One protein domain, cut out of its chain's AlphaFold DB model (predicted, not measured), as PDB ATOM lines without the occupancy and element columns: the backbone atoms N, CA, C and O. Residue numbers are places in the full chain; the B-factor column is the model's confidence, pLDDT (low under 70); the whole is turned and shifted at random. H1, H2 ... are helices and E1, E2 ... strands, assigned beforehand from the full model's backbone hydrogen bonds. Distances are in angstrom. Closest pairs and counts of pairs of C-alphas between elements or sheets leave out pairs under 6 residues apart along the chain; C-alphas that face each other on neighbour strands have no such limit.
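AT A GLANCE: This is residues 301 to 508 of the 540 residues of an uncharacterized protein of Prevotella copri (UniProt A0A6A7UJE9). Two strongly twisted sheets lie face to face as a sandwich, with a separate hairpin, E14 and E15, at its side. H1 lies over E4 and E5 of one sheet, and H2 only grazes that sheet. The printed part has 208 residues with two named helices and fifteen named strands, in the order E1, H1, E2 to E8, H2, E9 to E15; the class is mostly strand. Both large sheets are branched and antiparallel. The whole is compact, with a radius of gyration of the C-alphas of 16.7 A, and rounded, spanning 44 by 40 by 32 A.

HOW THE PARTS SIT: One sheet holds E1 at residues 301 to 303, E4 at 347 to 350, E5 at 359 to 363, E8 at 388 to 398, E11 at 447 to 455 and E13 at 474 to 483. E1 and E5 lie on one side of E13 and E8 on the other side; within hydrogen-bond range are N 481 and O 302, 2.9 A, N 361 and O 476, 2.8 A, and N 393 and O 480, 2.9 A. E4 and E5 form a hairpin, with N 349 and O 360 at 2.8 A; E8 and E11 have N 390 and O 453 at 2.8 A. H1, residues 306 to 313, is on this sheet at a height of 8.6 A; its closest C-alphas to E5 are Glu 307 and Thr 359, 5.5 A. H2, residues 401 to 405, only grazes it with residues 403 to 405. The other sheet holds E2 at residues 321 to 326, E3 at 333 to 336, E6 at 370 to 375, E7 at 383 to 385, E9 at 410 to 416, E10 at 422 to 429 and E12 at 459 to 467. E6 and E7 lie on one side of E12 and E9 on the other side, with N 465 and O 373, 2.9 A, N 385 and O 459, 2.9 A, and N 411 and O 466, 2.8 A. E3 lies on one side of E2 and E6 on the other side, with N 325 and O 334 at 2.9 A and N 324 and O 372 at 2.8 A, within hydrogen-bond range; the hairpin E9 and E10 has N 414 and O 424 at 2.9 A. The sheets' facing parts are 10.7 A centre to centre. E14, residues 489 to 495, and E15, residues 501 to 507, form a hairpin, with N 492 and O 504 at 2.8 A. In H2 every O i to N i+4 pair is within hydrogen-bond range, in H1 2 of 4.

IN THESE COORDINATES: E1 begins at C-alpha 301 (142.519, 180.228, 113.481). E8 is 32.9 A long, E13 26.3 A, E12 26.0 A and E11 25.7 A; E13 bends by 51 degrees at residue 477. E15 ends at C-alpha 507 (138.547, 173.307, 96.882).

THE WHOLE: The C-alphas farthest apart, Asp 329 and Phe 498, are 53.0 A apart. The printed part has no cut; the link from E10 to E11, residues 430 to 446, is long. The mean pLDDT of the printed part is 81.9, with 38 residues under 70, among them 484 to 508.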
ATOM      1  N   LEU A 301     142.782 180.309 112.045       69.06
ATOM      2  CA  LEU A 301     142.519 180.228 113.481       69.06
ATOM      3  C   LEU A 301     143.631 179.497 114.223       69.06
ATOM      4  O   LEU A 301     143.867 179.751 115.401       69.06
ATOM      5  N   PHE A 302     144.318 178.597 113.525       75.31
ATOM      6  CA  PHE A 302     145.470 177.889 114.044       75.31
ATOM      7  C   PHE A 302     146.456 177.620 112.911       75.31
ATOM      8  O   PHE A 302     146.071 177.172 111.830       75.31
ATOM      9  N   SER A 303     147.728 177.872 113.178       71.75
ATOM     10  CA  SER A 303     148.847 177.347 112.408       71.75
ATOM     11  C   SER A 303     149.867 176.877 113.419       71.75
ATOM     12  O   SER A 303     150.130 177.569 114.407       71.75
ATOM     13  N   ASP A 304     150.448 175.720 113.165       67.19
ATOM     14  CA  ASP A 304     151.677 175.334 113.810       67.19
ATOM     15  C   ASP A 304     152.747 176.407 113.585       67.19
ATOM     16  O   ASP A 304     152.897 176.970 112.501       67.19
ATOM     17  N   ASN A 305     153.474 176.715 114.651       64.31
ATOM     18  CA  ASN A 305     154.680 177.531 114.599       64.31
ATOM     19  C   ASN A 305     155.819 176.769 115.280       64.31
ATOM     20  O   ASN A 305     156.499 177.272 116.172       64.31
ATOM     21  N   TRP A 306     155.956 175.489 114.925       71.81
ATOM     22  CA  TRP A 306     156.915 174.609 115.586       71.81
ATOM     23  C   TRP A 306     158.350 175.059 115.366       71.81
ATOM     24  O   TRP A 306     159.173 174.866 116.249       71.81
ATOM     25  N   GLU A 307     158.637 175.692 114.229       63.56
ATOM     26  CA  GLU A 307     159.969 176.205 113.916       63.56
ATOM     27  C   GLU A 307     160.468 177.216 114.974       63.56
ATOM     28  O   GLU A 307     161.648 177.218 115.311       63.56
ATOM     29  N   ASP A 308     159.592 178.073 115.518       61.78
ATOM     30  CA  ASP A 308     159.959 178.987 116.612       61.78
ATOM     31  C   ASP A 308     160.080 178.238 117.953       61.78
ATOM     32  O   ASP A 308     160.902 178.583 118.802       61.78
ATOM     33  N   GLU A 309     159.288 177.180 118.135       73.88
ATOM     34  CA  GLU A 309     159.291 176.356 119.344       73.88
ATOM     35  C   GLU A 309     160.517 175.444 119.453       73.88
ATOM     36  O   GLU A 309     160.963 175.193 120.571       73.88
ATOM     37  N   VAL A 310     161.133 175.012 118.344       68.62
ATOM     38  CA  VAL A 310     162.407 174.257 118.358       68.62
ATOM     39  C   VAL A 310     163.464 175.000 119.171       68.62
ATOM     40  O   VAL A 310     164.172 174.394 119.975       68.62
ATOM     41  N   ILE A 311     163.542 176.322 119.010       64.62
ATOM     42  CA  ILE A 311     164.492 177.170 119.737       64.62
ATOM     43  C   ILE A 311     164.191 177.152 121.245       64.62
ATOM     44  O   ILE A 311     165.111 177.164 122.061       64.62
ATOM     45  N   ASN A 312     162.910 177.110 121.617       66.19
ATOM     46  CA  ASN A 312     162.458 177.208 123.004       66.19
ATOM     47  C   ASN A 312     162.541 175.872 123.756       66.19
ATOM     48  O   ASN A 312     162.937 175.850 124.922       66.19
ATOM     49  N   VAL A 313     162.152 174.764 123.118       74.12
ATOM     50  CA  VAL A 313     161.992 173.457 123.783       74.12
ATOM     51  C   VAL A 313     162.955 172.376 123.281       74.12
ATOM     52  O   VAL A 313     162.992 171.281 123.853       74.12
ATOM     53  N   GLY A 314     163.751 172.651 122.244       80.81
ATOM     54  CA  GLY A 314     164.583 171.648 121.576       80.81
ATOM     55  C   GLY A 314     163.731 170.533 120.962       80.81
ATOM     56  O   GLY A 314     162.661 170.784 120.409       80.81
ATOM     57  N   GLU A 315     164.151 169.273 121.124       83.12
ATOM     58  CA  GLU A 315     163.306 168.106 120.809       83.12
ATOM     59  C   GLU A 315     162.296 167.834 121.944       83.12
ATOM     60  O   GLU A 315     162.323 166.794 122.607       83.12
ATOM     61  N   GLY A 316     161.436 168.813 122.224       87.50
ATOM     62  CA  GLY A 316     160.451 168.797 123.310       87.50
ATOM     63  C   GLY A 316     158.997 168.751 122.837       87.50
ATOM     64  O   GLY A 316     158.708 168.456 121.679       87.50
ATOM     65  N   VAL A 317     158.068 169.064 123.741       90.19
ATOM     66  CA  VAL A 317     156.651 169.313 123.431       90.19
ATOM     67  C   VAL A 317     156.437 170.827 123.285       90.19
ATOM     68  O   VAL A 317     156.775 171.553 124.223       90.19
ATOM     69  N   PRO A 318     155.885 171.318 122.156       86.88
ATOM     70  CA  PRO A 318     155.722 172.750 121.919       86.88
ATOM     71  C   PRO A 318     154.753 173.411 122.901       86.88
ATOM     72  O   PRO A 318     153.883 172.756 123.490       86.88
ATOM     73  N   ALA A 319     154.858 174.732 123.031       84.81
ATOM     74  CA  ALA A 319     153.891 175.509 123.785       84.81
ATOM     75  C   ALA A 319     152.455 175.319 123.248       84.81
ATOM     76  O   ALA A 319     152.213 175.243 122.044       84.81
ATOM     77  N   GLY A 320     151.486 175.200 124.153       87.62
ATOM     78  CA  GLY A 320     150.078 174.923 123.862       87.62
ATOM     79  C   GLY A 320     149.740 173.449 123.625       87.62
ATOM     80  O   GLY A 320     148.555 173.114 123.564       87.62
ATOM     81  N   TRP A 321     150.740 172.566 123.554       91.75
ATOM     82  CA  TRP A 321     150.541 171.140 123.307       91.75
ATOM     83  C   TRP A 321     150.714 170.289 124.568       91.75
ATOM     84  O   TRP A 321     151.521 170.580 125.450       91.75
ATOM     85  N   LYS A 322     149.946 169.202 124.641       93.75
ATOM     86  CA  LYS A 322     150.054 168.145 125.649       93.75
ATOM     87  C   LYS A 322     150.285 166.815 124.948       93.75
ATOM     88  O   LYS A 322     149.546 166.477 124.024       93.75
ATOM     89  N   ARG A 323     151.254 166.034 125.420       93.69
ATOM     90  CA  ARG A 323     151.481 164.659 124.956       93.69
ATOM     91  C   ARG A 323     151.206 163.665 126.075       93.69
ATOM     92  O   ARG A 323     151.758 163.808 127.167       93.69
ATOM     93  N   VAL A 324     150.417 162.640 125.780       94.06
ATOM     94  CA  VAL A 324     150.115 161.519 126.673       94.06
ATOM     95  C   VAL A 324     150.449 160.217 125.958       94.06
ATOM     96  O   VAL A 324     149.828 159.903 124.948       94.06
ATOM     97  N   ASN A 325     151.392 159.447 126.495       92.75
ATOM     98  CA  ASN A 325     151.565 158.050 126.109       92.75
ATOM     99  C   ASN A 325     150.965 157.150 127.197       92.75
ATOM    100  O   ASN A 325     151.169 157.416 128.383       92.75
ATOM    101  N   SER A 326     150.240 156.098 126.820       92.81
ATOM    102  CA  SER A 326     149.525 155.239 127.776       92.81
ATOM    103  C   SER A 326     149.403 153.789 127.311       92.81
ATOM    104  O   SER A 326     149.321 153.517 126.115       92.81
ATOM    105  N   MET A 327     149.371 152.864 128.273       92.69
ATOM    106  CA  MET A 327     148.960 151.473 128.052       92.69
ATOM    107  C   MET A 327     147.430 151.380 127.998       92.69
ATOM    108  O   MET A 327     146.746 152.082 128.746       92.69
ATOM    109  N   ASN A 328     146.890 150.491 127.168       89.69
ATOM    110  CA  ASN A 328     145.441 150.296 127.024       89.69
ATOM    111  C   ASN A 328     144.780 149.796 128.320       89.69
ATOM    112  O   ASN A 328     143.608 150.070 128.565       89.69
ATOM    113  N   ASP A 329     145.529 149.071 129.153       92.06
ATOM    114  CA  ASP A 329     145.076 148.549 130.447       92.06
ATOM    115  C   ASP A 329     145.164 149.576 131.593       92.06
ATOM    116  O   ASP A 329     144.778 149.279 132.725       92.06
ATOM    117  N   GLY A 330     145.681 150.779 131.320       88.94
ATOM    118  CA  GLY A 330     145.859 151.846 132.305       88.94
ATOM    119  C   GLY A 330     146.991 151.616 133.313       88.94
ATOM    120  O   GLY A 330     147.146 152.416 134.234       88.94
ATOM    121  N   SER A 331     147.806 150.569 133.158       92.25
ATOM    122  CA  SER A 331     148.879 150.222 134.104       92.25
ATOM    123  C   SER A 331     149.997 151.267 134.181       92.25
ATOM    124  O   SER A 331     150.683 151.374 135.201       92.25
ATOM    125  N   ARG A 332     150.202 152.035 133.102       91.88
ATOM    126  CA  ARG A 332     151.283 153.017 132.974       91.88
ATOM    127  C   ARG A 332     150.916 154.140 132.006       91.88
ATOM    128  O   ARG A 332     150.390 153.883 130.923       91.88
ATOM    129  N   SER A 333     151.294 155.368 132.356       91.12
ATOM    130  CA  SER A 333     151.252 156.531 131.466       91.12
ATOM    131  C   SER A 333     152.499 157.410 131.617       91.12
ATOM    132  O   SER A 333     153.187 157.372 132.638       91.12
ATOM    133  N   ASP A 334     152.808 158.183 130.579       91.38
ATOM    134  CA  ASP A 334     153.832 159.230 130.584       91.38
ATOM    135  C   ASP A 334     153.266 160.488 129.923       91.38
ATOM    136  O   ASP A 334     152.972 160.522 128.724       91.38
ATOM    137  N   GLU A 335     153.114 161.538 130.724       93.50
ATOM    138  CA  GLU A 335     152.545 162.812 130.300       93.50
ATOM    139  C   GLU A 335     153.616 163.899 130.250       93.50
ATOM    140  O   GLU A 335     154.419 164.060 131.173       93.50
ATOM    141  N   LYS A 336     153.606 164.680 129.169       93.06
ATOM    142  CA  LYS A 336     154.411 165.897 129.030       93.06
ATOM    143  C   LYS A 336     153.486 167.072 128.763       93.06
ATOM    144  O   LYS A 336     152.637 167.024 127.871       93.06
ATOM    145  N   ALA A 337     153.638 168.089 129.601       87.62
ATOM    146  CA  ALA A 337     152.818 169.286 129.588       87.62
ATOM    147  C   ALA A 337     153.364 170.344 128.615       87.62
ATOM    148  O   ALA A 337     154.455 170.197 128.066       87.62
ATOM    149  N   ASN A 338     152.583 171.411 128.466       87.12
ATOM    150  CA  ASN A 338     152.895 172.638 127.738       87.12
ATOM    151  C   ASN A 338     154.374 173.067 127.866       87.12
ATOM    152  O   ASN A 338     154.816 173.401 128.967       87.12
ATOM    153  N   GLY A 339     155.115 173.081 126.750       82.25
ATOM    154  CA  GLY A 339     156.483 173.612 126.694       82.25
ATOM    155  C   GLY A 339     157.565 172.728 127.330       82.25
ATOM    156  O   GLY A 339     158.624 173.228 127.711       82.25
ATOM    157  N   ALA A 340     157.321 171.427 127.514       85.00
ATOM    158  CA  ALA A 340     158.304 170.523 128.112       85.00
ATOM    159  C   ALA A 340     159.526 170.318 127.195       85.00
ATOM    160  O   ALA A 340     159.405 169.736 126.120       85.00
ATOM    161  N   ALA A 341     160.712 170.743 127.638       83.38
ATOM    162  CA  ALA A 341     161.937 170.670 126.842       83.38
ATOM    163  C   ALA A 341     162.621 169.288 126.862       83.38
ATOM    164  O   ALA A 341     162.585 168.585 127.875       83.38
ATOM    165  N   ASN A 342     163.309 168.942 125.765       75.00
ATOM    166  CA  ASN A 342     164.210 167.780 125.634       75.00
ATOM    167  C   ASN A 342     163.616 166.447 126.127       75.00
ATOM    168  O   ASN A 342     164.222 165.713 126.913       75.00
ATOM    169  N   THR A 343     162.405 166.131 125.677       79.81
ATOM    170  CA  THR A 343     161.680 164.933 126.105       79.81
ATOM    171  C   THR A 343     161.890 163.777 125.132       79.81
ATOM    172  O   THR A 343     161.851 163.960 123.920       79.81
ATOM    173  N   GLY A 344     162.038 162.550 125.637       75.38
ATOM    174  CA  GLY A 344     161.948 161.357 124.792       75.38
ATOM    175  C   GLY A 344     160.508 161.088 124.333       75.38
ATOM    176  O   GLY A 344     159.558 161.533 124.970       75.38
ATOM    177  N   GLY A 345     160.331 160.313 123.257       80.50
ATOM    178  CA  GLY A 345     158.988 159.987 122.760       80.50
ATOM    179  C   GLY A 345     158.502 160.951 121.690       80.50
ATOM    180  O   GLY A 345     159.301 161.415 120.874       80.50
ATOM    181  N   ALA A 346     157.193 161.186 121.671       86.75
ATOM    182  CA  ALA A 346     156.578 162.088 120.716       86.75
ATOM    183  C   ALA A 346     156.994 163.543 121.001       86.75
ATOM    184  O   ALA A 346     156.871 163.993 122.141       86.75
ATOM    185  N   ARG A 347     157.563 164.239 120.014       89.75
ATOM    186  CA  ARG A 347     158.299 165.503 120.218       89.75
ATOM    187  C   ARG A 347     158.508 166.267 118.914       89.75
ATOM    188  O   ARG A 347     158.364 165.689 117.842       89.75
ATOM    189  N   ILE A 348     158.921 167.528 118.994       89.75
ATOM    190  CA  ILE A 348     159.307 168.306 117.810       89.75
ATOM    191  C   ILE A 348     160.569 167.715 117.165       89.75
ATOM    192  O   ILE A 348     161.493 167.267 117.850       89.75
ATOM    193  N   LYS A 349     160.600 167.738 115.834       88.75
ATOM    194  CA  LYS A 349     161.760 167.461 114.993       88.75
ATOM    195  C   LYS A 349     161.991 168.608 114.025       88.75
ATOM    196  O   LYS A 349     161.076 169.002 113.308       88.75
ATOM    197  N   ASP A 350     163.225 169.093 114.003       84.12
ATOM    198  CA  ASP A 350     163.682 170.102 113.056       84.12
ATOM    199  C   ASP A 350     164.429 169.448 111.893       84.12
ATOM    200  O   ASP A 350     165.263 168.566 112.106       84.12
ATOM    201  N   PHE A 351     164.113 169.870 110.673       79.94
ATOM    202  CA  PHE A 351     164.661 169.352 109.426       79.94
ATOM    203  C   PHE A 351     165.448 170.456 108.730       79.94
ATOM    204  O   PHE A 351     164.929 171.202 107.901       79.94
ATOM    205  N   VAL A 352     166.736 170.550 109.060       64.38
ATOM    206  CA  VAL A 352     167.621 171.661 108.658       64.38
ATOM    207  C   VAL A 352     167.756 171.789 107.133       64.38
ATOM    208  O   VAL A 352     167.908 172.886 106.587       64.38
ATOM    209  N   ALA A 353     167.656 170.668 106.415       57.22
ATOM    210  CA  ALA A 353     167.676 170.650 104.954       57.22
ATOM    211  C   ALA A 353     166.374 171.171 104.308       57.22
ATOM    212  O   ALA A 353     166.366 171.453 103.108       57.22
ATOM    213  N   GLY A 354     165.308 171.351 105.094       69.75
ATOM    214  CA  GLY A 354     163.993 171.820 104.662       69.75
ATOM    215  C   GLY A 354     163.253 170.815 103.779       69.75
ATOM    216  O   GLY A 354     163.559 169.624 103.786       69.75
ATOM    217  N   GLY A 355     162.286 171.297 102.997       68.69
ATOM    218  CA  GLY A 355     161.527 170.476 102.053       68.69
ATOM    219  C   GLY A 355     160.037 170.798 102.065       68.69
ATOM    220  O   GLY A 355     159.664 171.965 102.159       68.69
ATOM    221  N   ASP A 356     159.191 169.769 101.982       71.31
ATOM    222  CA  ASP A 356     157.729 169.906 102.082       71.31
ATOM    223  C   ASP A 356     157.301 170.586 103.406       71.31
ATOM    224  O   ASP A 356     156.295 171.295 103.455       71.31
ATOM    225  N   PHE A 357     158.087 170.403 104.472       77.38
ATOM    226  CA  PHE A 357     158.049 171.162 105.726       77.38
ATOM    227  C   PHE A 357     159.451 171.198 106.358       77.38
ATOM    228  O   PHE A 357     160.259 170.301 106.120       77.38
ATOM    229  N   ASN A 358     159.741 172.220 107.170       77.19
ATOM    230  CA  ASN A 358     161.050 172.372 107.830       77.19
ATOM    231  C   ASN A 358     161.047 171.883 109.277       77.19
ATOM    232  O   ASN A 358     162.081 171.510 109.809       77.19
ATOM    233  N   THR A 359     159.891 171.862 109.926       82.19
ATOM    234  CA  THR A 359     159.746 171.350 111.285       82.19
ATOM    235  C   THR A 359     158.467 170.534 111.345       82.19
ATOM    236  O   THR A 359     157.483 170.845 110.674       82.19
ATOM    237  N   GLY A 360     158.498 169.464 112.126       89.19
ATOM    238  CA  GLY A 360     157.373 168.566 112.309       89.19
ATOM    239  C   GLY A 360     157.286 168.036 113.729       89.19
ATOM    240  O   GLY A 360     158.185 168.231 114.546       89.19
ATOM    241  N   PHE A 361     156.216 167.316 114.023       90.25
ATOM    242  CA  PHE A 361     156.065 166.573 115.259       90.25
ATOM    243  C   PHE A 361     156.243 165.079 115.003       90.25
ATOM    244  O   PHE A 361     155.482 164.470 114.257       90.25
ATOM    245  N   TYR A 362     157.242 164.479 115.643       92.50
ATOM    246  CA  TYR A 362     157.421 163.036 115.716       92.50
ATOM    247  C   TYR A 362     156.314 162.446 116.585       92.50
ATOM    248  O   TYR A 362     156.306 162.662 117.793       92.50
ATOM    249  N   LEU A 363     155.384 161.712 115.983       93.56
ATOM    250  CA  LEU A 363     154.286 161.020 116.649       93.56
ATOM    251  C   LEU A 363     154.617 159.527 116.743       93.56
ATOM    252  O   LEU A 363     154.876 158.883 115.732       93.56
ATOM    253  N   SER A 364     154.663 158.988 117.965       91.38
ATOM    254  CA  SER A 364     154.997 157.581 118.215       91.38
ATOM    255  C   SER A 364     154.619 157.171 119.638       91.38
ATOM    256  O   SER A 364     154.919 157.891 120.602       91.38
ATOM    257  N   ALA A 365     154.008 155.995 119.787       88.38
ATOM    258  CA  ALA A 365     153.698 155.428 121.098       88.38
ATOM    259  C   ALA A 365     154.953 154.880 121.805       88.38
ATOM    260  O   ALA A 365     155.057 154.955 123.034       88.38
ATOM    261  N   ARG A 366     155.962 154.451 121.037       86.94
ATOM    262  CA  ARG A 366     157.214 153.814 121.482       86.94
ATOM    263  C   ARG A 366     156.966 152.612 122.387       86.94
ATOM    264  O   ARG A 366     156.518 151.577 121.915       86.94
ATOM    265  N   ASP A 367     157.263 152.760 123.676       88.31
ATOM    266  CA  ASP A 367     157.124 151.719 124.695       88.31
ATOM    267  C   ASP A 367     155.692 151.610 125.250       88.31
ATOM    268  O   ASP A 367     155.463 150.911 126.236       88.31
ATOM    269  N   PHE A 368     154.739 152.340 124.670       91.19
ATOM    270  CA  PHE A 368     153.337 152.377 125.073       91.19
ATOM    271  C   PHE A 368     152.433 151.892 123.940       91.19
ATOM    272  O   PHE A 368     152.852 151.852 122.784       91.19
ATOM    273  N   ASP A 369     151.183 151.576 124.273       91.19
ATOM    274  CA  ASP A 369     150.193 151.149 123.283       91.19
ATOM    275  C   ASP A 369     149.660 152.323 122.464       91.19
ATOM    276  O   ASP A 369     149.350 152.164 121.286       91.19
ATOM    277  N   GLN A 370     149.553 153.501 123.085       92.25
ATOM    278  CA  GLN A 370     149.008 154.697 122.456       92.25
ATOM    279  C   GLN A 370     149.843 155.937 122.763       92.25
ATOM    280  O   GLN A 370     150.409 156.082 123.850       92.25
ATOM    281  N   CYS A 371     149.863 156.863 121.809       93.81
ATOM    282  CA  CYS A 371     150.273 158.249 121.993       93.81
ATOM    283  C   CYS A 371     149.146 159.168 121.526       93.81
ATOM    284  O   CYS A 371     148.734 159.089 120.369       93.81
ATOM    285  N   LYS A 372     148.699 160.074 122.398       94.75
ATOM    286  CA  LYS A 372     147.806 161.188 122.073       94.75
ATOM    287  C   LYS A 372     148.564 162.504 122.199       94.75
ATOM    288  O   LYS A 372     149.112 162.822 123.255       94.75
ATOM    289  N   LEU A 373     148.549 163.288 121.133       94.06
ATOM    290  CA  LEU A 373     149.056 164.652 121.102       94.06
ATOM    291  C   LEU A 373     147.875 165.608 120.959       94.06
ATOM    292  O   LEU A 373     147.056 165.411 120.072       94.06
ATOM    293  N   SER A 374     147.768 166.608 121.832       95.44
ATOM    294  CA  SER A 374     146.583 167.476 121.921       95.44
ATOM    295  C   SER A 374     146.951 168.954 122.014       95.44
ATOM    296  O   SER A 374     147.864 169.311 122.757       95.44
ATOM    297  N   TYR A 375     146.211 169.807 121.311       93.81
ATOM    298  CA  TYR A 375     146.271 171.269 121.370       93.81
ATOM    299  C   TYR A 375     144.915 171.835 121.811       93.81
ATOM    300  O   TYR A 375     143.879 171.205 121.609       93.81
ATOM    301  N   GLY A 376     144.909 173.034 122.397       91.44
ATOM    302  CA  GLY A 376     143.685 173.705 122.854       91.44
ATOM    303  C   GLY A 376     143.435 173.583 124.358       91.44
ATOM    304  O   GLY A 376     142.537 174.226 124.892       91.44
ATOM    305  N   LEU A 377     144.247 172.800 125.075       92.31
ATOM    306  CA  LEU A 377     144.014 172.464 126.485       92.31
ATOM    307  C   LEU A 377     144.503 173.521 127.484       92.31
ATOM    308  O   LEU A 377     144.088 173.498 128.642       92.31
ATOM    309  N   TYR A 378     145.328 174.488 127.066       87.44
ATOM    310  CA  TYR A 378     145.931 175.487 127.964       87.44
ATOM    311  C   TYR A 378     145.412 176.912 127.751       87.44
ATOM    312  O   TYR A 378     145.139 177.328 126.624       87.44
ATOM    313  N   ASP A 379     145.303 177.670 128.844       76.25
ATOM    314  CA  ASP A 379     144.964 179.094 128.789       76.25
ATOM    315  C   ASP A 379     146.030 179.852 127.981       76.25
ATOM    316  O   ASP A 379     147.224 179.549 128.046       76.25
ATOM    317  N   GLY A 380     145.593 180.799 127.148       77.69
ATOM    318  CA  GLY A 380     146.455 181.474 126.167       77.69
ATOM    319  C   GLY A 380     146.760 180.661 124.900       77.69
ATOM    320  O   GLY A 380     147.290 181.228 123.953       77.69
ATOM    321  N   HIS A 381     146.381 179.376 124.853       84.19
ATOM    322  CA  HIS A 381     146.533 178.476 123.698       84.19
ATOM    323  C   HIS A 381     145.237 177.688 123.431       84.19
ATOM    324  O   HIS A 381     145.265 176.499 123.114       84.19
ATOM    325  N   ARG A 382     144.079 178.335 123.617       87.38
ATOM    326  CA  ARG A 382     142.757 177.753 123.341       87.38
ATOM    327  C   ARG A 382     142.500 177.695 121.836       87.38
ATOM    328  O   ARG A 382     142.790 178.656 121.126       87.38
ATOM    329  N   LEU A 383     141.896 176.605 121.365       90.06
ATOM    330  CA  LEU A 383     141.300 176.539 120.031       90.06
ATOM    331  C   LEU A 383     139.822 176.921 120.150       90.06
ATOM    332  O   LEU A 383     138.955 176.069 120.323       90.06
ATOM    333  N   HIS A 384     139.558 178.222 120.110       89.06
ATOM    334  CA  HIS A 384     138.204 178.754 120.182       89.06
ATOM    335  C   HIS A 384     137.587 178.813 118.782       89.06
ATOM    336  O   HIS A 384     138.117 179.493 117.899       89.06
ATOM    337  N   LEU A 385     136.479 178.102 118.563       87.50
ATOM    338  CA  LEU A 385     135.801 178.033 117.270       87.50
ATOM    339  C   LEU A 385     134.368 178.551 117.389       87.50
ATOM    340  O   LEU A 385     133.628 178.174 118.293       87.50
ATOM    341  N   ILE A 386     133.963 179.365 116.417       88.38
ATOM    342  CA  ILE A 386     132.583 179.838 116.245       88.38
ATOM    343  C   ILE A 386     131.860 179.001 115.179       88.38
ATOM    344  O   ILE A 386     132.531 178.356 114.363       88.38
ATOM    345  N   PRO A 387     130.518 179.036 115.091       88.50
ATOM    346  CA  PRO A 387     129.793 178.300 114.066       88.50
ATOM    347  C   PRO A 387     130.290 178.591 112.642       88.50
ATOM    348  O   PRO A 387     130.561 179.741 112.264       88.50
ATOM    349  N   GLY A 388     130.441 177.535 111.842       83.62
ATOM    350  CA  GLY A 388     130.966 177.625 110.481       83.62
ATOM    351  C   GLY A 388     131.560 176.323 109.952       83.62
ATOM    352  O   GLY A 388     131.602 175.307 110.642       83.62
ATOM    353  N   LYS A 389     132.027 176.368 108.700       82.50
ATOM    354  CA  LYS A 389     132.776 175.282 108.058       82.50
ATOM    355  C   LYS A 389     134.269 175.559 108.151       82.50
ATOM    356  O   LYS A 389     134.695 176.701 107.979       82.50
ATOM    357  N   TYR A 390     135.040 174.511 108.382       85.69
ATOM    358  CA  TYR A 390     136.474 174.571 108.611       85.69
ATOM    359  C   TYR A 390     137.189 173.444 107.870       85.69
ATOM    360  O   TYR A 390     136.571 172.447 107.491       85.69
ATOM    361  N   GLN A 391     138.499 173.596 107.712       85.94
ATOM    362  CA  GLN A 391     139.394 172.528 107.281       85.94
ATOM    363  C   GLN A 391     140.601 172.466 108.204       85.94
ATOM    364  O   GLN A 391     141.196 173.496 108.527       85.94
ATOM    365  N   LEU A 392     140.950 171.246 108.590       88.06
ATOM    366  CA  LEU A 392     142.235 170.874 109.152       88.06
ATOM    367  C   LEU A 392     143.116 170.376 107.999       88.06
ATOM    368  O   LEU A 392     142.726 169.454 107.285       88.06
ATOM    369  N   SER A 393     144.286 170.977 107.810       86.25
ATOM    370  CA  SER A 393     145.266 170.545 106.807       86.25
ATOM    371  C   SER A 393     146.625 170.300 107.442       86.25
ATOM    372  O   SER A 393     147.010 171.065 108.325       86.25
ATOM    373  N   PHE A 394     147.350 169.281 106.992       90.31
ATOM    374  CA  PHE A 394     148.700 168.956 107.469       90.31
ATOM    375  C   PHE A 394     149.414 168.012 106.494       90.31
ATOM    376  O   PHE A 394     148.788 167.437 105.608       90.31
ATOM    377  N   ASN A 395     150.721 167.842 106.661       91.00
ATOM    378  CA  ASN A 395     151.539 166.862 105.949       91.00
ATOM    379  C   ASN A 395     151.909 165.700 106.878       91.00
ATOM    380  O   ASN A 395     152.028 165.895 108.087       91.00
ATOM    381  N   SER A 396     152.154 164.513 106.330       94.38
ATOM    382  CA  SER A 396     152.690 163.380 107.085       94.38
ATOM    383  C   SER A 396     153.813 162.666 106.329       94.38
ATOM    384  O   SER A 396     153.751 162.534 105.107       94.38
ATOM    385  N   SER A 397     154.842 162.203 107.044       94.81
ATOM    386  CA  SER A 397     155.905 161.351 106.490       94.81
ATOM    387  C   SER A 397     156.320 160.245 107.451       94.81
ATOM    388  O   SER A 397     156.409 160.475 108.654       94.81
ATOM    389  N   TYR A 398     156.625 159.047 106.945       94.75
ATOM    390  CA  TYR A 398     157.219 157.995 107.766       94.75
ATOM    391  C   TYR A 398     158.596 158.418 108.277       94.75
ATOM    392  O   TYR A 398     159.414 158.983 107.548       94.75
ATOM    393  N   TRP A 399     158.886 158.106 109.539       92.94
ATOM    394  CA  TRP A 399     160.202 158.393 110.105       92.94
ATOM    395  C   TRP A 399     161.290 157.461 109.556       92.94
ATOM    396  O   TRP A 399     162.420 157.898 109.338       92.94
ATOM    397  N   ASN A 400     160.968 156.179 109.357       90.38
ATOM    398  CA  ASN A 400     161.934 155.148 108.986       90.38
ATOM    399  C   ASN A 400     161.325 154.003 108.173       90.38
ATOM    400  O   ASN A 400     160.107 153.862 108.076       90.38
ATOM    401  N   ASP A 401     162.197 153.142 107.641       89.06
ATOM    402  CA  ASP A 401     161.830 151.985 106.808       89.06
ATOM    403  C   ASP A 401     160.965 150.986 107.559       89.06
ATOM    404  O   ASP A 401     160.106 150.359 106.958       89.06
ATOM    405  N   GLY A 402     161.152 150.850 108.873       87.06
ATOM    406  CA  GLY A 402     160.276 150.017 109.695       87.06
ATOM    407  C   GLY A 402     158.839 150.546 109.740       87.06
ATOM    408  O   GLY A 402     157.898 149.763 109.680       87.06
ATOM    409  N   SER A 403     158.673 151.869 109.802       89.38
ATOM    410  CA  SER A 403     157.372 152.549 109.828       89.38
ATOM    411  C   SER A 403     156.683 152.485 108.467       89.38
ATOM    412  O   SER A 403     155.483 152.238 108.414       89.38
ATOM    413  N   GLU A 404     157.445 152.656 107.382       88.12
ATOM    414  CA  GLU A 404     156.948 152.543 106.004       88.12
ATOM    415  C   GLU A 404     156.589 151.091 105.648       88.12
ATOM    416  O   GLU A 404     155.474 150.812 105.219       88.12
ATOM    417  N   ASN A 405     157.497 150.137 105.884       84.12
ATOM    418  CA  ASN A 405     157.278 148.723 105.548       84.12
ATOM    419  C   ASN A 405     156.237 148.045 106.455       84.12
ATOM    420  O   ASN A 405     155.687 147.008 106.089       84.12
ATOM    421  N   GLY A 406     155.982 148.613 107.636       67.38
ATOM    422  CA  GLY A 406     154.883 148.244 108.528       67.38
ATOM    423  C   GLY A 406     153.633 149.114 108.370       67.38
ATOM    424  O   GLY A 406     152.769 149.008 109.237       67.38
ATOM    425  N   ALA A 407     153.585 149.968 107.332       70.38
ATOM    426  CA  ALA A 407     152.544 150.938 106.965       70.38
ATOM    427  C   ALA A 407     151.625 151.319 108.131       70.38
ATOM    428  O   ALA A 407     150.502 150.831 108.273       70.38
ATOM    429  N   VAL A 408     152.166 152.147 109.019       84.94
ATOM    430  CA  VAL A 408     151.468 152.577 110.228       84.94
ATOM    431  C   VAL A 408     150.505 153.716 109.953       84.94
ATOM    432  O   VAL A 408     150.842 154.672 109.259       84.94
ATOM    433  N   THR A 409     149.329 153.627 110.566       89.50
ATOM    434  CA  THR A 409     148.306 154.660 110.491       89.50
ATOM    435  C   THR A 409     148.204 155.443 111.798       89.50
ATOM    436  O   THR A 409     148.683 155.023 112.860       89.50
ATOM    437  N   PHE A 410     147.587 156.613 111.715       94.00
ATOM    438  CA  PHE A 410     147.269 157.468 112.855       94.00
ATOM    439  C   PHE A 410     145.878 158.074 112.657       94.00
ATOM    440  O   PHE A 410     145.339 158.061 111.553       94.00
ATOM    441  N   ASP A 411     145.290 158.620 113.713       95.69
ATOM    442  CA  ASP A 411     143.998 159.296 113.636       95.69
ATOM    443  C   ASP A 411     144.174 160.793 113.893       95.69
ATOM    444  O   ASP A 411     145.086 161.223 114.611       95.69
ATOM    445  N   ALA A 412     143.265 161.589 113.339       96.94
ATOM    446  CA  ALA A 412     143.155 163.018 113.593       96.94
ATOM    447  C   ALA A 412     141.721 163.355 114.010       96.94
ATOM    448  O   ALA A 412     140.754 162.859 113.428       96.94
ATOM    449  N   GLY A 413     141.560 164.222 115.006       96.69
ATOM    450  CA  GLY A 413     140.234 164.604 115.467       96.69
ATOM    451  C   GLY A 413     140.169 165.971 116.123       96.69
ATOM    452  O   GLY A 413     141.172 166.539 116.556       96.69
ATOM    453  N   ILE A 414     138.950 166.504 116.166       97.44
ATOM    454  CA  ILE A 414     138.605 167.738 116.865       97.44
ATOM    455  C   ILE A 414     137.327 167.489 117.664       97.44
ATOM    456  O   ILE A 414     136.319 167.047 117.104       97.44
ATOM    457  N   ALA A 415     137.351 167.784 118.963       97.12
ATOM    458  CA  ALA A 415     136.213 167.589 119.863       97.12
ATOM    459  C   ALA A 415     136.006 168.786 120.797       97.12
ATOM    460  O   ALA A 415     136.964 169.455 121.175       97.12
ATOM    461  N   GLY A 416     134.754 169.080 121.152       95.75
ATOM    462  CA  GLY A 416     134.432 170.170 122.078       95.75
ATOM    463  C   GLY A 416     134.910 169.868 123.499       95.75
ATOM    464  O   GLY A 416     134.647 168.788 124.017       95.75
ATOM    465  N   LEU A 417     135.564 170.820 124.168       93.69
ATOM    466  CA  LEU A 417     136.060 170.626 125.541       93.69
ATOM    467  C   LEU A 417     134.934 170.520 126.576       93.69
ATOM    468  O   LEU A 417     135.106 169.894 127.618       93.69
ATOM    469  N   SER A 418     133.787 171.156 126.320       91.81
ATOM    470  CA  SER A 418     132.675 171.197 127.277       91.81
ATOM    471  C   SER A 418     131.767 169.970 127.228       91.81
ATOM    472  O   SER A 418     131.098 169.669 128.213       91.81
ATOM    473  N   ASP A 419     131.677 169.310 126.074       90.31
ATOM    474  CA  ASP A 419     130.707 168.242 125.811       90.31
ATOM    475  C   ASP A 419     131.332 166.971 125.216       90.31
ATOM    476  O   ASP A 419     130.626 165.979 125.039       90.31
ATOM    477  N   ASN A 420     132.640 166.982 124.926       90.88
ATOM    478  CA  ASN A 420     133.384 165.921 124.244       90.88
ATOM    479  C   ASN A 420     132.759 165.487 122.907       90.88
ATOM    480  O   ASN A 420     133.059 164.400 122.403       90.88
ATOM    481  N   LYS A 421     131.896 166.315 122.303       92.69
ATOM    482  CA  LYS A 421     131.286 166.000 121.012       92.69
ATOM    483  C   LYS A 421     132.343 166.196 119.930       92.69
ATOM    484  O   LYS A 421     132.838 167.306 119.727       92.69
ATOM    485  N   SER A 422     132.681 165.116 119.230       94.00
ATOM    486  CA  SER A 422     133.553 165.187 118.058       94.00
ATOM    487  C   SER A 422     132.855 165.954 116.932       94.00
ATOM    488  O   SER A 422     131.696 165.689 116.604       94.00
ATOM    489  N   VAL A 423     133.569 166.925 116.366       94.25
ATOM    490  CA  VAL A 423     133.199 167.626 115.126       94.25
ATOM    491  C   VAL A 423     134.031 167.143 113.938       94.25
ATOM    492  O   VAL A 423     133.623 167.335 112.797       94.25
ATOM    493  N   LEU A 424     135.168 166.498 114.212       95.31
ATOM    494  CA  LEU A 424     136.013 165.799 113.252       95.31
ATOM    495  C   LEU A 424     136.586 164.545 113.919       95.31
ATOM    496  O   LEU A 424     137.111 164.626 115.033       95.31
ATOM    497  N   LEU A 425     136.524 163.413 113.226       95.19
ATOM    498  CA  LEU A 425     137.256 162.203 113.571       95.19
ATOM    499  C   LEU A 425     137.541 161.442 112.281       95.19
ATOM    500  O   LEU A 425     136.619 160.916 111.666       95.19
ATOM    501  N   GLU A 426     138.809 161.381 111.908       93.81
ATOM    502  CA  GLU A 426     139.286 160.599 110.776       93.81
ATOM    503  C   GLU A 426     140.276 159.573 111.294       93.81
ATOM    504  O   GLU A 426     141.229 159.919 111.997       93.81
ATOM    505  N   GLN A 427     140.001 158.308 110.991       93.94
ATOM    506  CA  GLN A 427     140.727 157.176 111.547       93.94
ATOM    507  C   GLN A 427     141.537 156.466 110.478       93.94
ATOM    508  O   GLN A 427     141.117 156.386 109.324       93.94
ATOM    509  N   ASN A 428     142.639 155.857 110.901       91.12
ATOM    510  CA  ASN A 428     143.527 155.078 110.048       91.12
ATOM    511  C   ASN A 428     144.074 155.875 108.851       91.12
ATOM    512  O   ASN A 428     144.118 155.365 107.735       91.12
ATOM    513  N   LEU A 429     144.476 157.125 109.076       92.12
ATOM    514  CA  LEU A 429     145.123 157.941 108.057       92.12
ATOM    515  C   LEU A 429     146.492 157.360 107.707       92.12
ATOM    516  O   LEU A 429     147.310 157.086 108.590       92.12
ATOM    517  N   ASP A 430     146.726 157.212 106.408       90.75
ATOM    518  CA  ASP A 430     148.003 156.781 105.852       90.75
ATOM    519  C   ASP A 430     149.049 157.905 105.884       90.75
ATOM    520  O   ASP A 430     148.759 159.081 106.127       90.75
ATOM    521  N   SER A 431     150.293 157.544 105.585       92.81
ATOM    522  CA  SER A 431     151.373 158.488 105.321       92.81
ATOM    523  C   SER A 431     152.149 158.089 104.064       92.81
ATOM    524  O   SER A 431     152.096 156.942 103.628       92.81
ATOM    525  N   GLU A 432     152.904 159.024 103.487       89.94
ATOM    526  CA  GLU A 432     153.835 158.755 102.382       89.94
ATOM    527  C   GLU A 432     155.168 159.460 102.612       89.94
ATOM    528  O   GLU A 432     155.272 160.363 103.441       89.94
ATOM    529  N   GLY A 433     156.199 159.030 101.888       90.19
ATOM    530  CA  GLY A 433     157.552 159.545 102.056       90.19
ATOM    531  C   GLY A 433     158.218 158.985 103.308       90.19
ATOM    532  O   GLY A 433     157.567 158.678 104.306       90.19
ATOM    533  N   ASN A 434     159.539 158.855 103.268       91.38
ATOM    534  CA  ASN A 434     160.301 158.256 104.353       91.38
ATOM    535  C   ASN A 434     161.593 159.031 104.602       91.38
ATOM    536  O   ASN A 434     162.417 159.196 103.702       91.38
ATOM    537  N   LEU A 435     161.764 159.472 105.846       90.06
ATOM    538  CA  LEU A 435     162.863 160.329 106.290       90.06
ATOM    539  C   LEU A 435     164.140 159.563 106.658       90.06
ATOM    540  O   LEU A 435     165.160 160.182 106.963       90.06
ATOM    541  N   LYS A 436     164.111 158.225 106.619       90.00
ATOM    542  CA  LYS A 436     165.268 157.338 106.837       90.00
ATOM    543  C   LYS A 436     166.018 157.635 108.141       90.00
ATOM    544  O   LYS A 436     167.246 157.596 108.177       90.00
ATOM    545  N   GLU A 437     165.283 157.977 109.198       89.69
ATOM    546  CA  GLU A 437     165.811 158.384 110.508       89.69
ATOM    547  C   GLU A 437     166.782 159.570 110.476       89.69
ATOM    548  O   GLU A 437     167.581 159.759 111.395       89.69
ATOM    549  N   ASN A 438     166.734 160.386 109.425       85.12
ATOM    550  CA  ASN A 438     167.736 161.407 109.188       85.12
ATOM    551  C   ASN A 438     167.093 162.785 109.035       85.12
ATOM    552  O   ASN A 438     166.654 163.182 107.959       85.12
ATOM    553  N   ALA A 439     167.120 163.545 110.129       80.00
ATOM    554  CA  ALA A 439     166.630 164.919 110.177       80.00
ATOM    555  C   ALA A 439     167.392 165.890 109.246       80.00
ATOM    556  O   ALA A 439     166.898 166.968 108.940       80.00
ATOM    557  N   ASN A 440     168.575 165.513 108.749       75.25
ATOM    558  CA  ASN A 440     169.346 166.330 107.808       75.25
ATOM    559  C   ASN A 440     168.987 166.059 106.339       75.25
ATOM    560  O   ASN A 440     169.613 166.636 105.450       75.25
ATOM    561  N   GLN A 441     168.040 165.163 106.050       75.56
ATOM    562  CA  GLN A 441     167.549 164.971 104.686       75.56
ATOM    563  C   GLN A 441     166.475 165.993 104.336       75.56
ATOM    564  O   GLN A 441     165.717 166.444 105.192       75.56
ATOM    565  N   VAL A 442     166.401 166.326 103.046       72.62
ATOM    566  CA  VAL A 442     165.302 167.129 102.512       72.62
ATOM    567  C   VAL A 442     164.013 166.324 102.650       72.62
ATOM    568  O   VAL A 442     163.908 165.224 102.101       72.62
ATOM    569  N   VAL A 443     163.028 166.877 103.349       77.81
ATOM    570  CA  VAL A 443     161.687 166.301 103.458       77.81
ATOM    571  C   VAL A 443     161.035 166.352 102.079       77.81
ATOM    572  O   VAL A 443     160.766 167.431 101.555       77.81
ATOM    573  N   LYS A 444     160.789 165.202 101.455       77.56
ATOM    574  CA  LYS A 444     160.178 165.149 100.124       77.56
ATOM    575  C   LYS A 444     159.246 163.957  99.995       77.56
ATOM    576  O   LYS A 444     159.615 162.841 100.353       77.56
ATOM    577  N   GLY A 445     158.089 164.194  99.385       77.88
ATOM    578  CA  GLY A 445     157.090 163.157  99.136       77.88
ATOM    579  C   GLY A 445     156.214 162.883 100.352       77.88
ATOM    580  O   GLY A 445     155.692 161.782 100.474       77.88
ATOM    581  N   SER A 446     156.082 163.862 101.251       88.12
ATOM    582  CA  SER A 446     155.108 163.797 102.337       88.12
ATOM    583  C   SER A 446     153.678 163.776 101.789       88.12
ATOM    584  O   SER A 446     153.370 164.432 100.789       88.12
ATOM    585  N   LEU A 447     152.785 163.058 102.469       85.00
ATOM    586  CA  LEU A 447     151.367 163.019 102.121       85.00
ATOM    587  C   LEU A 447     150.653 164.244 102.694       85.00
ATOM    588  O   LEU A 447     150.739 164.505 103.892       85.00
ATOM    589  N   ALA A 448     149.938 164.991 101.855       80.69
ATOM    590  CA  ALA A 448     149.112 166.112 102.295       80.69
ATOM    591  C   ALA A 448     147.686 165.649 102.636       80.69
ATOM    592  O   ALA A 448     147.036 164.974 101.839       80.69
ATOM    593  N   HIS A 449     147.184 166.078 103.792       82.69
ATOM    594  CA  HIS A 449     145.858 165.770 104.324       82.69
ATOM    595  C   HIS A 449     144.984 167.023 104.349       82.69
ATOM    596  O   HIS A 449     145.446 168.096 104.737       82.69
ATOM    597  N   PHE A 450     143.709 166.879 103.972       80.25
ATOM    598  CA  PHE A 450     142.717 167.960 103.956       80.25
ATOM    599  C   PHE A 450     141.377 167.454 104.494       80.25
ATOM    600  O   PHE A 450     140.602 166.823 103.775       80.25
ATOM    601  N   LEU A 451     141.099 167.727 105.767       82.31
ATOM    602  CA  LEU A 451     139.953 167.184 106.494       82.31
ATOM    603  C   LEU A 451     138.956 168.300 106.804       82.31
ATOM    604  O   LEU A 451     139.281 169.255 107.507       82.31
ATOM    605  N   ASN A 452     137.738 168.202 106.274       84.06
ATOM    606  CA  ASN A 452     136.723 169.245 106.440       84.06
ATOM    607  C   ASN A 452     135.773 168.914 107.585       84.06
ATOM    608  O   ASN A 452     135.343 167.775 107.729       84.06
ATOM    609  N   PHE A 453     135.371 169.931 108.340       87.88
ATOM    610  CA  PHE A 453     134.440 169.767 109.449       87.88
ATOM    611  C   PHE A 453     133.531 170.982 109.628       87.88
ATOM    612  O   PHE A 453     133.768 172.061 109.079       87.88
ATOM    613  N   THR A 454     132.443 170.793 110.373       88.19
ATOM    614  CA  THR A 454     131.470 171.850 110.671       88.19
ATOM    615  C   THR A 454     131.342 172.016 112.174       88.19
ATOM    616  O   THR A 454     131.151 171.050 112.905       88.19
ATOM    617  N   VAL A 455     131.416 173.263 112.623       90.31
ATOM    618  CA  VAL A 455     131.155 173.663 114.002       90.31
ATOM    619  C   VAL A 455     129.747 174.243 114.051       90.31
ATOM    620  O   VAL A 455     129.438 175.199 113.341       90.31
ATOM    621  N   GLU A 456     128.879 173.645 114.864       89.62
ATOM    622  CA  GLU A 456     127.479 174.073 115.018       89.62
ATOM    623  C   GLU A 456     127.299 175.083 116.156       89.62
ATOM    624  O   GLU A 456     126.387 175.908 116.122       89.62
ATOM    625  N   LYS A 457     128.167 175.021 117.170       88.88
ATOM    626  CA  LYS A 457     128.080 175.805 118.400       88.88
ATOM    627  C   LYS A 457     129.429 176.449 118.693       88.88
ATOM    628  O   LYS A 457     130.458 175.820 118.510       88.88
ATOM    629  N   GLU A 458     129.408 177.693 119.150       93.38
ATOM    630  CA  GLU A 458     130.610 178.369 119.637       93.38
ATOM    631  C   GLU A 458     131.160 177.695 120.898       93.38
ATOM    632  O   GLU A 458     130.392 177.333 121.798       93.38
ATOM    633  N   GLY A 459     132.481 177.545 120.979       92.75
ATOM    634  CA  GLY A 459     133.139 176.990 122.154       92.75
ATOM    635  C   GLY A 459     134.630 176.741 121.966       92.75
ATOM    636  O   GLY A 459     135.207 177.030 120.919       92.75
ATOM    637  N   ASP A 460     135.242 176.182 123.006       95.06
ATOM    638  CA  ASP A 460     136.634 175.742 122.977       95.06
ATOM    639  C   ASP A 460     136.716 174.263 122.588       95.06
ATOM    640  O   ASP A 460     135.938 173.432 123.068       95.06
ATOM    641  N   TYR A 461     137.684 173.939 121.736       96.38
ATOM    642  CA  TYR A 461     137.876 172.616 121.153       96.38
ATOM    643  C   TYR A 461     139.283 172.072 121.441       96.38
ATOM    644  O   TYR A 461     140.241 172.823 121.618       96.38
ATOM    645  N   GLU A 462     139.412 170.749 121.477       96.75
ATOM    646  CA  GLU A 462     140.680 170.021 121.460       96.75
ATOM    647  C   GLU A 462     140.959 169.570 120.028       96.75
ATOM    648  O   GLU A 462     140.154 168.831 119.465       96.75
ATOM    649  N   LEU A 463     142.093 169.974 119.454       97.00
ATOM    650  CA  LEU A 463     142.670 169.304 118.284       97.00
ATOM    651  C   LEU A 463     143.569 168.183 118.794       97.00
ATOM    652  O   LEU A 463     144.427 168.444 119.637       97.00
ATOM    653  N   TYR A 464     143.429 166.971 118.267       96.38
ATOM    654  CA  TYR A 464     144.294 165.867 118.654       96.38
ATOM    655  C   TYR A 464     144.694 164.961 117.493       96.38
ATOM    656  O   TYR A 464     143.954 164.773 116.530       96.38
ATOM    657  N   PHE A 465     145.871 164.360 117.649       96.38
ATOM    658  CA  PHE A 465     146.364 163.257 116.835       96.38
ATOM    659  C   PHE A 465     146.639 162.061 117.739       96.38
ATOM    660  O   PHE A 465     147.237 162.219 118.812       96.38
ATOM    661  N   THR A 466     146.211 160.876 117.321       94.94
ATOM    662  CA  THR A 466     146.431 159.631 118.065       94.94
ATOM    663  C   THR A 466     147.135 158.601 117.211       94.94
ATOM    664  O   THR A 466     146.880 158.486 116.021       94.94
ATOM    665  N   MET A 467     148.026 157.833 117.824       91.44
ATOM    666  CA  MET A 467     148.713 156.736 117.159       91.44
ATOM    667  C   MET A 467     148.797 155.541 118.099       91.44
ATOM    668  O   MET A 467     149.222 155.689 119.246       91.44
ATOM    669  N   SER A 468     148.425 154.369 117.584       84.81
ATOM    670  CA  SER A 468     148.331 153.114 118.341       84.81
ATOM    671  C   SER A 468     149.330 152.072 117.835       84.81
ATOM    672  O   SER A 468     148.976 150.935 117.532       84.81
ATOM    673  N   SER A 469     150.586 152.477 117.662       73.19
ATOM    674  CA  SER A 469     151.644 151.601 117.162       73.19
ATOM    675  C   SER A 469     152.964 151.965 117.824       73.19
ATOM    676  O   SER A 469     153.315 153.143 117.868       73.19
ATOM    677  N   GLY A 470     153.648 150.952 118.371       74.88
ATOM    678  CA  GLY A 470     154.805 151.075 119.264       74.88
ATOM    679  C   GLY A 470     155.973 151.878 118.679       74.88
ATOM    680  O   GLY A 470     155.943 153.103 118.632       74.88
ATOM    681  N   TRP A 471     157.053 151.215 118.262       81.94
ATOM    682  CA  TRP A 471     158.276 151.907 117.808       81.94
ATOM    683  C   TRP A 471     158.185 152.554 116.425       81.94
ATOM    684  O   TRP A 471     159.096 153.282 116.033       81.94
ATOM    685  N   ALA A 472     157.098 152.314 115.699       87.81
ATOM    686  CA  ALA A 472     156.839 153.024 114.463       87.81
ATOM    687  C   ALA A 472     156.537 154.502 114.737       87.81
ATOM    688  O   ALA A 472     156.097 154.878 115.831       87.81
ATOM    689  N   ALA A 473     156.788 155.346 113.742       91.75
ATOM    690  CA  ALA A 473     156.597 156.777 113.880       91.75
ATOM    691  C   ALA A 473     156.262 157.463 112.559       91.75
ATOM    692  O   ALA A 473     156.805 157.141 111.498       91.75
ATOM    693  N   VAL A 474     155.418 158.480 112.680       94.62
ATOM    694  CA  VAL A 474     155.089 159.419 111.611       94.62
ATOM    695  C   VAL A 474     155.506 160.812 112.065       94.62
ATOM    696  O   VAL A 474     155.371 161.166 113.235       94.62
ATOM    697  N   ILE A 475     156.040 161.605 111.147       94.31
ATOM    698  CA  ILE A 475     156.257 163.031 111.335       94.31
ATOM    699  C   ILE A 475     155.061 163.772 110.761       94.31
ATOM    700  O   ILE A 475     154.767 163.616 109.579       94.31
ATOM    701  N   LEU A 476     154.403 164.587 111.579       94.50
ATOM    702  CA  LEU A 476     153.344 165.491 111.140       94.50
ATOM    703  C   LEU A 476     153.933 166.885 110.896       94.50
ATOM    704  O   LEU A 476     154.639 167.393 111.755       94.50
ATOM    705  N   GLY A 477     153.665 167.466 109.730       90.12
ATOM    706  CA  GLY A 477     154.157 168.746 109.207       90.12
ATOM    707  C   GLY A 477     153.019 169.757 108.992       90.12
ATOM    708  O   GLY A 477     151.907 169.329 108.694       90.12
ATOM    709  N   ASN A 478     153.271 171.068 109.025       82.69
ATOM    710  CA  ASN A 478     152.367 172.110 108.491       82.69
ATOM    711  C   ASN A 478     150.896 172.057 108.984       82.69
ATOM    712  O   ASN A 478     149.968 172.236 108.184       82.69
ATOM    713  N   VAL A 479     150.649 171.784 110.266       89.69
ATOM    714  CA  VAL A 479     149.285 171.645 110.811       89.69
ATOM    715  C   VAL A 479     148.562 172.992 110.897       89.69
ATOM    716  O   VAL A 479     148.931 173.874 111.667       89.69
ATOM    717  N   LYS A 480     147.452 173.134 110.170       85.75
ATOM    718  CA  LYS A 480     146.663 174.373 110.089       85.75
ATOM    719  C   LYS A 480     145.170 174.107 110.224       85.75
ATOM    720  O   LYS A 480     144.665 173.135 109.673       85.75
ATOM    721  N   ILE A 481     144.455 175.017 110.887       86.12
ATOM    722  CA  ILE A 481     142.988 175.086 110.867       86.12
ATOM    723  C   ILE A 481     142.561 176.420 110.268       86.12
ATOM    724  O   ILE A 481     142.951 177.496 110.738       86.12
ATOM    725  N   ARG A 482     141.713 176.343 109.244       80.06
ATOM    726  CA  ARG A 482     141.174 177.507 108.536       80.06
ATOM    727  C   ARG A 482     139.660 177.478 108.530       80.06
ATOM    728  O   ARG A 482     139.062 176.421 108.323       80.06
ATOM    729  N   LYS A 483     139.045 178.646 108.708       80.69
ATOM    730  CA  LYS A 483     137.621 178.833 108.420       80.69
ATOM    731  C   LYS A 483     137.423 178.965 106.911       80.69
ATOM    732  O   LYS A 483     138.149 179.716 106.264       80.69
ATOM    733  N   ALA A 484     136.449 178.252 106.352       68.25
ATOM    734  CA  ALA A 484     136.073 178.415 104.952       68.25
ATOM    735  C   ALA A 484     135.460 179.810 104.730       68.25
ATOM    736  O   ALA A 484     134.539 180.208 105.447       68.25
ATOM    737  N   ASP A 485     135.972 180.540 103.740       64.31
ATOM    738  CA  ASP A 485     135.540 181.893 103.358       64.31
ATOM    739  C   ASP A 485     134.486 181.892 102.236       64.31
ATOM    740  O   ASP A 485     133.840 182.908 101.981       64.31
ATOM    741  N   THR A 486     134.250 180.741 101.599       56.06
ATOM    742  CA  THR A 486     133.181 180.522 100.611       56.06
ATOM    743  C   THR A 486     132.492 179.170 100.823       56.06
ATOM    744  O   THR A 486     132.990 178.293 101.527       56.06
ATOM    745  N   SER A 487     131.341 178.950 100.179       53.09
ATOM    746  CA  SER A 487     130.669 177.639 100.179       53.09
ATOM    747  C   SER A 487     131.432 176.549  99.408       53.09
ATOM    748  O   SER A 487     131.030 175.386  99.474       53.09
ATOM    749  N   THR A 488     132.509 176.905  98.692       46.44
ATOM    750  CA  THR A 488     133.182 176.058  97.692       46.44
ATOM    751  C   THR A 488     134.672 175.800  97.941       46.44
ATOM    752  O   THR A 488     135.248 174.964  97.244       46.44
ATOM    753  N   GLY A 489     135.321 176.468  98.898       58.62
ATOM    754  CA  GLY A 489     136.762 176.299  99.096       58.62
ATOM    755  C   GLY A 489     137.377 177.181 100.177       58.62
ATOM    756  O   GLY A 489     136.669 177.896 100.884       58.62
ATOM    757  N   ILE A 490     138.702 177.087 100.286       59.09
ATOM    758  CA  ILE A 490     139.551 177.830 101.219       59.09
ATOM    759  C   ILE A 490     140.602 178.584 100.434       59.09
ATOM    760  O   ILE A 490     141.319 178.011  99.615       59.09
ATOM    761  N   THR A 491     140.730 179.867 100.725       54.00
ATOM    762  CA  THR A 491     141.780 180.705 100.169       54.00
ATOM    763  C   THR A 491     143.020 180.662 101.066       54.00
ATOM    764  O   THR A 491     143.022 181.205 102.172       54.00
ATOM    765  N   ASP A 492     144.087 179.998 100.614       46.75
ATOM    766  CA  ASP A 492     145.410 180.114 101.225       46.75
ATOM    767  C   ASP A 492     146.058 181.423 100.791       46.75
ATOM    768  O   ASP A 492     145.931 181.855  99.649       46.75
ATOM    769  N   CYS A 493     146.753 182.054 101.717       42.66
ATOM    770  CA  CYS A 493     147.441 183.308 101.508       42.66
ATOM    771  C   CYS A 493     148.772 183.189 102.235       42.66
ATOM    772  O   CYS A 493     148.855 183.461 103.435       42.66
ATOM    773  N   THR A 494     149.815 182.756 101.528       40.81
ATOM    774  CA  THR A 494     151.167 182.873 102.074       40.81
ATOM    775  C   THR A 494     151.604 184.316 101.915       40.81
ATOM    776  O   THR A 494     151.562 184.871 100.820       40.81
ATOM    777  N   ILE A 495     151.938 184.940 103.040       38.75
ATOM    778  CA  ILE A 495     152.436 186.306 103.081       38.75
ATOM    779  C   ILE A 495     153.951 186.201 103.115       38.75
ATOM    780  O   ILE A 495     154.510 185.718 104.097       38.75
ATOM    781  N   ASP A 496     154.609 186.611 102.037       45.25
ATOM    782  CA  ASP A 496     156.069 186.659 102.030       45.25
ATOM    783  C   ASP A 496     156.613 187.702 103.024       45.25
ATOM    784  O   ASP A 496     155.871 188.438 103.689       45.25
ATOM    785  N   ALA A 497     157.941 187.801 103.098       37.53
ATOM    786  CA  ALA A 497     158.643 188.740 103.967       37.53
ATOM    787  C   ALA A 497     158.204 190.213 103.818       37.53
ATOM    788  O   ALA A 497     158.520 191.031 104.678       37.53
ATOM    789  N   PHE A 498     157.464 190.559 102.763       40.69
ATOM    790  CA  PHE A 498     157.067 191.918 102.409       40.69
ATOM    791  C   PHE A 498     155.565 192.114 102.251       40.69
ATOM    792  O   PHE A 498     155.115 193.108 101.664       40.69
ATOM    793  N   GLY A 499     154.772 191.195 102.795       39.16
ATOM    794  CA  GLY A 499     153.327 191.346 102.796       39.16
ATOM    795  C   GLY A 499     152.652 190.845 101.520       39.16
ATOM    796  O   GLY A 499     151.455 191.084 101.370       39.16
ATOM    797  N   LYS A 500     153.373 190.232 100.564       40.62
ATOM    798  CA  LYS A 500     152.757 189.747  99.320       40.62
ATOM    799  C   LYS A 500     151.952 188.502  99.625       40.62
ATOM    800  O   LYS A 500     152.516 187.463  99.947       40.62
ATOM    801  N   ALA A 501     150.643 188.634  99.480       38.69
ATOM    802  CA  ALA A 501     149.703 187.536  99.520       38.69
ATOM    803  C   ALA A 501     149.824 186.704  98.234       38.69
ATOM    804  O   ALA A 501     149.373 187.123  97.167       38.69
ATOM    805  N   ASN A 502     150.417 185.515  98.306       44.16
ATOM    806  CA  ASN A 502     150.193 184.493  97.291       44.16
ATOM    807  C   ASN A 502     148.877 183.797  97.618       44.16
ATOM    808  O   ASN A 502     148.817 182.926  98.485       44.16
ATOM    809  N   ILE A 503     147.833 184.236  96.922       46.97
ATOM    810  CA  ILE A 503     146.470 183.766  97.108       46.97
ATOM    811  C   ILE A 503     146.258 182.510  96.257       46.97
ATOM    812  O   ILE A 503     146.254 182.570  95.023       46.97
ATOM    813  N   ILE A 504     146.104 181.360  96.904       49.88
ATOM    814  CA  ILE A 504     145.789 180.086  96.265       49.88
ATOM    815  C   ILE A 504     144.467 179.597  96.837       49.88
ATOM    816  O   ILE A 504     144.392 179.209  97.994       49.88
ATOM    817  N   THR A 505     143.415 179.592  96.025       50.22
ATOM    818  CA  THR A 505     142.158 178.966  96.434       50.22
ATOM    819  C   THR A 505     142.265 177.467  96.217       50.22
ATOM    820  O   THR A 505     142.630 177.015  95.135       50.22
ATOM    821  N   TYR A 506     141.938 176.694  97.236       55.50
ATOM    822  CA  TYR A 506     141.783 175.253  97.169       55.50
ATOM    823  C   TYR A 506     140.301 174.915  97.287       55.50
ATOM    824  O   TYR A 506     139.572 175.558  98.043       55.50
ATOM    825  N   ASN A 507     139.833 173.910  96.552       60.31
ATOM    826  CA  ASN A 507     138.547 173.307  96.882       60.31
ATOM    827  C   ASN A 507     138.659 172.592  98.239       60.31
ATOM    828  O   ASN A 507     139.751 172.370  98.762       60.31
ATOM    829  N   LEU A 508     137.523 172.207  98.817       57.56
ATOM    830  CA  LEU A 508     137.508 171.490 100.098       57.56
ATOM    831  C   LEU A 508     138.252 170.137 100.039       57.56
ATOM    832  O   LEU A 508     138.613 169.598 101.075       57.56
TER     833      LEU A 508